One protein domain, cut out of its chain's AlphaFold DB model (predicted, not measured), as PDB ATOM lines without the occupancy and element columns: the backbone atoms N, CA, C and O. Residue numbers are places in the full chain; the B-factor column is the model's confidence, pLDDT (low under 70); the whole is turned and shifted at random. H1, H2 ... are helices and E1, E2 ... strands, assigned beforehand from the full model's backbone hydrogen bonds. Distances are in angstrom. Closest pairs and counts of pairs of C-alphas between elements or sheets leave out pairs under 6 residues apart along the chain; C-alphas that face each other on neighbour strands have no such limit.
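Overview. This is residues 110 to 175 of the 176 residues of an uncharacterized protein of Acidobacteria bacterium (UniProt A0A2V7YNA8). A small antiparallel sheet of three strands has H1 packed slantwise over one face, while H2, the longest helix, packs at the sheet's edge beside E3. The two helices fold back on each other as a helical hairpin. The printed part has 66 residues, with E1, E2, E3, H1 and H2 in that order along the chain; the sheet's order is E2, E1, E3, and the class is mixed, helices and strands. It is compact, with a radius of gyration of the C-alphas of 10.7 A and spans of 28 by 20 by 20 A.

Arrangement. E1, residues 110 to 115, is the inner strand and forms a hairpin with E2, residues 119 to 125; N 113 and O 121 are 2.8 A apart, within hydrogen-bond range. E3, residues 134 to 138, is antiparallel to E1 at 173 degrees, with N 112 and O 135 at 2.8 A. H1, residues 143 to 155, is on the sheet in two layers, a helix on one face, at a height of 9.4 A over the sheet. It is over E1 and, only just, with 3 C-alphas, over E3; its line and that of E1 stand at 31 degrees on the local plane, only just slantwise to the strands. H2, residues 158 to 173, only grazes the sheet with residues 161 to 173; its closest C-alphas to E3 are those of Gln 165 and Phe 135, 5.3 A. Residues 153 to 154 of H1 touch residues 160 to 164 of H2, closest at C-alphas 153 and 161, 5.5 A, with a shallow tilt of 31 degrees, opposite ways. In both helices every O i to N i+4 pair is within hydrogen-bond range.

Along the chain. E1 begins at C-alpha 110 (49.396, 20.314, 0.278) and is 15.5 A long; E2 is 18.4 A, E3 14.0 A and H1 18.5 A. H2, 22.4 A, ends at C-alpha 173 (53.134, 20.851, 13.396).

Size, cuts and confidence. The C-alphas farthest apart, those of Leu 118 and Arg 175, are 30.7 A apart. The printed part has no cut and no long link. Its mean pLDDT is 70.3, and residues 114 to 121, 123 to 128, 139 to 147 and 171 to 175 are under 70.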
ATOM      1  N   LEU A 110      50.509  20.472   1.201       74.56
ATOM      2  CA  LEU A 110      49.396  20.314   0.278       74.56
ATOM      3  C   LEU A 110      48.081  20.522   1.033       74.56
ATOM      4  O   LEU A 110      47.739  19.773   1.949       74.56
ATOM      5  N   ARG A 111      47.309  21.524   0.617       78.31
ATOM      6  CA  ARG A 111      45.971  21.804   1.138       78.31
ATOM      7  C   ARG A 111      44.923  21.124   0.273       78.31
ATOM      8  O   ARG A 111      44.789  21.459  -0.901       78.31
ATOM      9  N   CYS A 112      44.148  20.229   0.869       74.00
ATOM     10  CA  CYS A 112      42.979  19.592   0.277       74.00
ATOM     11  C   CYS A 112      41.728  20.228   0.889       74.00
ATOM     12  O   CYS A 112      41.374  19.926   2.023       74.00
ATOM     13  N   ALA A 113      41.062  21.134   0.177       77.88
ATOM     14  CA  ALA A 113      39.835  21.782   0.637       77.88
ATOM     15  C   ALA A 113      38.603  21.142  -0.016       77.88
ATOM     16  O   ALA A 113      38.550  20.982  -1.235       77.88
ATOM     17  N   LEU A 114      37.595  20.802   0.785       65.00
ATOM     18  CA  LEU A 114      36.321  20.283   0.298       65.00
ATOM     19  C   LEU A 114      35.338  21.444   0.119       65.00
ATOM     20  O   LEU A 114      34.765  21.956   1.078       65.00
ATOM     21  N   ILE A 115      35.123  21.865  -1.124       69.31
ATOM     22  CA  ILE A 115      34.220  22.973  -1.436       69.31
ATOM     23  C   ILE A 115      32.789  22.452  -1.570       69.31
ATOM     24  O   ILE A 115      32.509  21.544  -2.360       69.31
ATOM     25  N   ALA A 116      31.882  23.062  -0.801       59.38
ATOM     26  CA  ALA A 116      30.443  22.797  -0.819       59.38
ATOM     27  C   ALA A 116      30.063  21.312  -0.637       59.38
ATOM     28  O   ALA A 116      29.036  20.890  -1.153       59.38
ATOM     29  N   ASN A 117      30.886  20.516   0.062       62.06
ATOM     30  CA  ASN A 117      30.712  19.061   0.218       62.06
ATOM     31  C   ASN A 117      30.609  18.278  -1.105       62.06
ATOM     32  O   ASN A 117      30.080  17.172  -1.118       62.06
ATOM     33  N   LEU A 118      31.095  18.833  -2.217       57.09
ATOM     34  CA  LEU A 118      30.910  18.239  -3.547       57.09
ATOM     35  C   LEU A 118      32.213  18.067  -4.322       57.09
ATOM     36  O   LEU A 118      32.293  17.195  -5.184       57.09
ATOM     37  N   ARG A 119      33.227  18.901  -4.065       65.00
ATOM     38  CA  ARG A 119      34.467  18.885  -4.849       65.00
ATOM     39  C   ARG A 119      35.701  19.114  -3.993       65.00
ATOM     40  O   ARG A 119      35.702  19.990  -3.131       65.00
ATOM     41  N   TRP A 120      36.759  18.378  -4.302       64.88
ATOM     42  CA  TRP A 120      38.080  18.574  -3.721       64.88
ATOM     43  C   TRP A 120      38.888  19.590  -4.530       64.88
ATOM     44  O   TRP A 120      38.993  19.493  -5.753       64.88
ATOM     45  N   GLU A 121      39.467  20.557  -3.833       63.19
ATOM     46  CA  GLU A 121      40.444  21.510  -4.344       63.19
ATOM     47  C   GLU A 121      41.788  21.220  -3.672       63.19
ATOM     48  O   GLU A 121      41.943  21.422  -2.470       63.19
ATOM     49  N   LYS A 122      42.753  20.716  -4.447       74.00
ATOM     50  CA  LYS A 122      44.116  20.440  -3.981       74.00
ATOM     51  C   LYS A 122      45.031  21.587  -4.412       74.00
ATOM     52  O   LYS A 122      45.158  21.848  -5.607       74.00
ATOM     53  N   ARG A 123      45.650  22.289  -3.461       62.66
ATOM     54  CA  ARG A 123      46.554  23.423  -3.713       62.66
ATOM     55  C   ARG A 123      47.812  23.304  -2.857       62.66
ATOM     56  O   ARG A 123      47.723  23.144  -1.646       62.66
ATOM     57  N   TRP A 124      48.977  23.462  -3.479       65.50
ATOM     58  CA  TRP A 124      50.246  23.630  -2.767       65.50
ATOM     59  C   TRP A 124      50.243  24.936  -1.972       65.50
ATOM     60  O   TRP A 124      49.870  25.984  -2.505       65.50
ATOM     61  N   THR A 125      50.640  24.878  -0.705       61.91
ATOM     62  CA  THR A 125      50.679  26.043   0.177       61.91
ATOM     63  C   THR A 125      51.904  26.000   1.087       61.91
ATOM     64  O   THR A 125      52.401  24.938   1.449       61.91
ATOM     65  N   GLU A 126      52.399  27.181   1.436       60.00
ATOM     66  CA  GLU A 126      53.425  27.370   2.466       60.00
ATOM     67  C   GLU A 126      52.791  27.507   3.862       60.00
ATOM     68  O   GLU A 126      53.490  27.462   4.867       60.00
ATOM     69  N   SER A 127      51.460  27.655   3.929       65.38
ATOM     70  CA  SER A 127      50.716  27.782   5.179       65.38
ATOM     71  C   SER A 127      50.328  26.413   5.729       65.38
ATOM     72  O   SER A 127      49.713  25.600   5.038       65.38
ATOM     73  N   SER A 128      50.631  26.193   7.004       68.94
ATOM     74  CA  SER A 128      50.204  25.031   7.786       68.94
ATOM     75  C   SER A 128      48.729  25.078   8.210       68.94
ATOM     76  O   SER A 128      48.217  24.127   8.807       68.94
ATOM     77  N   GLU A 129      48.022  26.174   7.917       71.69
ATOM     78  CA  GLU A 129      46.648  26.374   8.364       71.69
ATOM     79  C   GLU A 129      45.678  25.349   7.761       71.69
ATOM     80  O   GLU A 129      45.667  25.058   6.557       71.69
ATOM     81  N   GLN A 130      44.802  24.825   8.617       75.56
ATOM     82  CA  GLN A 130      43.779  23.863   8.230       75.56
ATOM     83  C   GLN A 130      42.548  24.593   7.657       75.56
ATOM     84  O   GLN A 130      42.065  25.554   8.261       75.56
ATOM     85  N   PRO A 131      42.006  24.181   6.495       76.94
ATOM     86  CA  PRO A 131      40.750  24.726   5.981       76.94
ATOM     87  C   PRO A 131      39.553  24.351   6.861       76.94
ATOM     88  O   PRO A 131      39.520  23.281   7.459       76.94
ATOM     89  N   THR A 132      38.508  25.185   6.837       72.38
ATOM     90  CA  THR A 132      37.228  24.906   7.512       72.38
ATOM     91  C   THR A 132      36.596  23.591   7.041       72.38
ATOM     92  O   THR A 132      36.054  22.847   7.850       72.38
ATOM     93  N   ALA A 133      36.704  23.280   5.745       75.12
ATOM     94  CA  ALA A 133      36.279  22.016   5.155       75.12
ATOM     95  C   ALA A 133      37.439  21.419   4.346       75.12
ATOM     96  O   ALA A 133      37.871  22.005   3.352       75.12
ATOM     97  N   GLY A 134      37.949  20.268   4.783       82.88
ATOM     98  CA  GLY A 134      39.146  19.603   4.260       82.88
ATOM     99  C   GLY A 134      40.300  19.567   5.265       82.88
ATOM    100  O   GLY A 134      40.068  19.702   6.462       82.88
ATOM    101  N   PHE A 135      41.533  19.408   4.787       81.38
ATOM    102  CA  PHE A 135      42.744  19.295   5.607       81.38
ATOM    103  C   PHE A 135      44.004  19.731   4.835       81.38
ATOM    104  O   PHE A 135      44.024  19.745   3.604       81.38
ATOM    105  N   THR A 136      45.062  20.084   5.558       81.69
ATOM    106  CA  THR A 136      46.392  20.425   5.031       81.69
ATOM    107  C   THR A 136      47.406  19.417   5.566       81.69
ATOM    108  O   THR A 136      47.453  19.201   6.774       81.69
ATOM    109  N   ILE A 137      48.198  18.809   4.681       77.88
ATOM    110  CA  ILE A 137      49.181  17.755   4.995       77.88
ATOM    111  C   ILE A 137      50.547  18.061   4.368       77.88
ATOM    112  O   ILE A 137      50.618  18.855   3.430       77.88
ATOM    113  N   PRO A 138      51.644  17.457   4.852       74.06
ATOM    114  CA  PRO A 138      52.964  17.609   4.246       74.06
ATOM    115  C   PRO A 138      53.006  17.140   2.788       74.06
ATOM    116  O   PRO A 138      52.336  16.185   2.405       74.06
ATOM    117  N   SER A 139      53.857  17.761   1.973       64.56
ATOM    118  CA  SER A 139      54.065  17.354   0.573       64.56
ATOM    119  C   SER A 139      54.786  16.015   0.389       64.56
ATOM    120  O   SER A 139      55.085  15.642  -0.744       64.56
ATOM    121  N   SER A 140      55.199  15.370   1.482       63.25
ATOM    122  CA  SER A 140      55.909  14.090   1.460       63.25
ATOM    123  C   SER A 140      54.982  12.888   1.307       63.25
ATOM    124  O   SER A 140      55.484  11.801   1.046       63.25
ATOM    125  N   GLU A 141      53.676  13.086   1.486       62.09
ATOM    126  CA  GLU A 141      52.658  12.055   1.281       62.09
ATOM    127  C   GLU A 141      52.501  11.743  -0.213       62.09
ATOM    128  O   GLU A 141      52.613  12.634  -1.065       62.09
ATOM    129  N   THR A 142      52.252  10.477  -0.539       62.72
ATOM    130  CA  THR A 142      52.068  10.039  -1.929       62.72
ATOM    131  C   THR A 142      50.682  10.409  -2.461       62.72
ATOM    132  O   THR A 142      49.724  10.563  -1.705       62.72
ATOM    133  N   ASP A 143      50.545  10.520  -3.786       55.94
ATOM    134  CA  ASP A 143      49.261  10.858  -4.420       55.94
ATOM    135  C   ASP A 143      48.140   9.858  -4.059       55.94
ATOM    136  O   ASP A 143      46.997  10.271  -3.851       55.94
ATOM    137  N   GLU A 144      48.475   8.571  -3.907       59.47
ATOM    138  CA  GLU A 144      47.546   7.504  -3.501       59.47
ATOM    139  C   GLU A 144      47.047   7.694  -2.058       59.47
ATOM    140  O   GLU A 144      45.845   7.609  -1.796       59.47
ATOM    141  N   GLU A 145      47.947   8.023  -1.128       64.56
ATOM    142  CA  GLU A 145      47.603   8.310   0.272       64.56
ATOM    143  C   GLU A 145      46.736   9.572   0.385       64.56
ATOM    144  O   GLU A 145      45.753   9.603   1.131       64.56
ATOM    145  N   ILE A 146      47.041  10.603  -0.411       68.25
ATOM    146  CA  ILE A 146      46.263  11.846  -0.465       68.25
ATOM    147  C   ILE A 146      44.839  11.574  -0.976       68.25
ATOM    148  O   ILE A 146      43.872  12.114  -0.425       68.25
ATOM    149  N   ASP A 147      44.685  10.760  -2.023       67.94
ATOM    150  CA  ASP A 147      43.373  10.371  -2.556       67.94
ATOM    151  C   ASP A 147      42.566   9.556  -1.541       67.94
ATOM    152  O   ASP A 147      41.392   9.859  -1.297       67.94
ATOM    153  N   GLN A 148      43.208   8.603  -0.862       70.56
ATOM    154  CA  GLN A 148      42.573   7.812   0.190       70.56
ATOM    155  C   GLN A 148      42.108   8.683   1.371       70.56
ATOM    156  O   GLN A 148      41.003   8.487   1.893       70.56
ATOM    157  N   LEU A 149      42.900   9.681   1.774       74.50
ATOM    158  CA  LEU A 149      42.521  10.642   2.816       74.50
ATOM    159  C   LEU A 149      41.335  11.517   2.387       74.50
ATOM    160  O   LEU A 149      40.421  11.749   3.183       74.50
ATOM    161  N   CYS A 150      41.300  11.959   1.125       72.50
ATOM    162  CA  CYS A 150      40.180  12.728   0.576       72.50
ATOM    163  C   CYS A 150      38.881  11.906   0.572       72.50
ATOM    164  O   CYS A 150      37.824  12.397   0.975       72.50
ATOM    165  N   GLU A 151      38.940  10.641   0.156       70.44
ATOM    166  CA  GLU A 151      37.775   9.755   0.196       70.44
ATOM    167  C   GLU A 151      37.295   9.480   1.621       70.44
ATOM    168  O   GLU A 151      36.089   9.500   1.888       70.44
ATOM    169  N   THR A 152      38.232   9.238   2.539       77.25
ATOM    170  CA  THR A 152      37.925   8.958   3.945       77.25
ATOM    171  C   THR A 152      37.260  10.166   4.596       77.25
ATOM    172  O   THR A 152      36.210  10.024   5.217       77.25
ATOM    173  N   TYR A 153      37.790  11.373   4.372       77.75
ATOM    174  CA  TYR A 153      37.187  12.614   4.863       77.75
ATOM    175  C   TYR A 153      35.792  12.859   4.276       77.75
ATOM    176  O   TYR A 153      34.894  13.336   4.968       77.75
ATOM    177  N   PHE A 154      35.587  12.527   2.999       74.50
ATOM    178  CA  PHE A 154      34.288  12.689   2.348       74.50
ATOM    179  C   PHE A 154      33.218  11.768   2.953       74.50
ATOM    180  O   PHE A 154      32.093  12.214   3.193       74.50
ATOM    181  N   LYS A 155      33.582  10.506   3.218       73.31
ATOM    182  CA  LYS A 155      32.704   9.470   3.790       73.31
ATOM    183  C   LYS A 155      32.501   9.623   5.305       73.31
ATOM    184  O   LYS A 155      31.517   9.106   5.826       73.31
ATOM    185  N   ALA A 156      33.411  10.308   5.996       74.44
ATOM    186  CA  ALA A 156      33.338  10.547   7.433       74.44
ATOM    187  C   ALA A 156      32.220  11.533   7.818       74.44
ATOM    188  O   ALA A 156      31.897  12.471   7.076       74.44
ATOM    189  N   ASP A 157      31.670  11.327   9.015       74.31
ATOM    190  CA  ASP A 157      30.764  12.250   9.696       74.31
ATOM    191  C   ASP A 157      31.523  13.451  10.297       74.31
ATOM    192  O   ASP A 157      32.736  13.593  10.137       74.31
ATOM    193  N   ASP A 158      30.807  14.370  10.947       74.38
ATOM    194  CA  ASP A 158      31.399  15.612  11.466       74.38
ATOM    195  C   ASP A 158      32.521  15.353  12.492       74.38
ATOM    196  O   ASP A 158      33.522  16.073  12.524       74.38
ATOM    197  N   GLU A 159      32.395  14.290  13.289       75.50
ATOM    198  CA  GLU A 159      33.393  13.894  14.284       75.50
ATOM    199  C   GLU A 159      34.630  13.267  13.621       75.50
ATOM    200  O   GLU A 159      35.760  13.674  13.909       75.50
ATOM    201  N   GLY A 160      34.439  12.371  12.647       72.00
ATOM    202  CA  GLY A 160      35.532  11.802  11.858       72.00
ATOM    203  C   GLY A 160      36.282  12.848  11.024       72.00
ATOM    204  O   GLY A 160      37.511  12.812  10.939       72.00
ATOM    205  N   ARG A 161      35.581  13.845  10.469       81.06
ATOM    206  CA  ARG A 161      36.200  14.971   9.742       81.06
ATOM    207  C   ARG A 161      37.064  15.838  10.653       81.06
ATOM    208  O   ARG A 161      38.173  16.209  10.261       81.06
ATOM    209  N   LYS A 162      36.589  16.125  11.869       76.31
ATOM    210  CA  LYS A 162      37.370  16.841  12.892       76.31
ATOM    211  C   LYS A 162      38.607  16.049  13.301       76.31
ATOM    212  O   LYS A 162      39.683  16.631  13.403       76.31
ATOM    213  N   LEU A 163      38.486  14.732  13.473       74.81
ATOM    214  CA  LEU A 163      39.627  13.877  13.804       74.81
ATOM    215  C   LEU A 163      40.696  13.905  12.703       74.81
ATOM    216  O   LEU A 163      41.873  14.095  13.002       74.81
ATOM    217  N   ILE A 164      40.294  13.797  11.434       78.12
ATOM    218  CA  ILE A 164      41.217  13.881  10.290       78.12
ATOM    219  C   ILE A 164      41.909  15.252  10.241       78.12
ATOM    220  O   ILE A 164      43.114  15.315  10.015       78.12
ATOM    221  N   GLN A 165      41.189  16.345  10.515       78.38
ATOM    222  CA  GLN A 165      41.779  17.689  10.611       78.38
ATOM    223  C   GLN A 165      42.800  17.814  11.747       78.38
ATOM    224  O   GLN A 165      43.846  18.437  11.566       78.38
ATOM    225  N   VAL A 166      42.517  17.224  12.911       72.69
ATOM    226  CA  VAL A 166      43.441  17.228  14.055       72.69
ATOM    227  C   VAL A 166      44.697  16.416  13.740       72.69
ATOM    228  O   VAL A 166      45.800  16.896  13.984       72.69
ATOM    229  N   LEU A 167      44.552  15.227  13.150       75.00
ATOM    230  CA  LEU A 167      45.688  14.392  12.748       75.00
ATOM    231  C   LEU A 167      46.545  15.081  11.680       75.00
ATOM    232  O   LEU A 167      47.763  15.140  11.820       75.00
ATOM    233  N   ALA A 168      45.913  15.674  10.665       77.06
ATOM    234  CA  ALA A 168      46.607  16.433   9.627       77.06
ATOM    235  C   ALA A 168      47.374  17.630  10.208       77.06
ATOM    236  O   ALA A 168      48.524  17.867   9.844       77.06
ATOM    237  N   ARG A 169      46.774  18.340  11.173       75.69
ATOM    238  CA  ARG A 169      47.441  19.422  11.903       75.69
ATOM    239  C   ARG A 169      48.673  18.931  12.662       75.69
ATOM    240  O   ARG A 169      49.718  19.559  12.561       75.69
ATOM    241  N   LEU A 170      48.579  17.802  13.363       73.50
ATOM    242  CA  LEU A 170      49.712  17.220  14.092       73.50
ATOM    243  C   LEU A 170      50.851  16.791  13.153       73.50
ATOM    244  O   LEU A 170      52.018  16.997  13.482       73.50
ATOM    245  N   SER A 171      50.530  16.251  11.975       69.25
ATOM    246  CA  SER A 171      51.528  15.888  10.954       69.25
ATOM    247  C   SER A 171      52.265  17.098  10.376       69.25
ATOM    248  O   SER A 171      53.414  16.985   9.951       69.25
ATOM    249  N   VAL A 172      51.603  18.254  10.351       69.38
ATOM    250  CA  VAL A 172      52.165  19.526   9.893       69.38
ATOM    251  C   VAL A 172      52.988  20.204  10.999       69.38
ATOM    252  O   VAL A 172      54.111  20.631  10.738       69.38
ATOM    253  N   ASP A 173      52.477  20.232  12.234       66.25
ATOM    254  CA  ASP A 173      53.134  20.851  13.396       66.25
ATOM    255  C   ASP A 173      54.369  20.051  13.865       66.25
ATOM    256  O   ASP A 173      55.340  20.633  14.339       66.25
ATOM    257  N   GLY A 174      54.391  18.725  13.683       56.69
ATOM    258  CA  GLY A 174      55.534  17.863  14.027       56.69
ATOM    259  C   GLY A 174      56.778  18.033  13.139       56.69
ATOM    260  O   GLY A 174      57.780  17.353  13.365       56.69
ATOM    261  N   ARG A 175      56.716  18.902  12.121       48.97
ATOM    262  CA  ARG A 175      57.827  19.253  11.215       48.97
ATOM    263  C   ARG A 175      58.227  20.738  11.265       48.97
ATOM    264  O   ARG A 175      59.108  21.119  10.493       48.97
TER     265      ARG A 175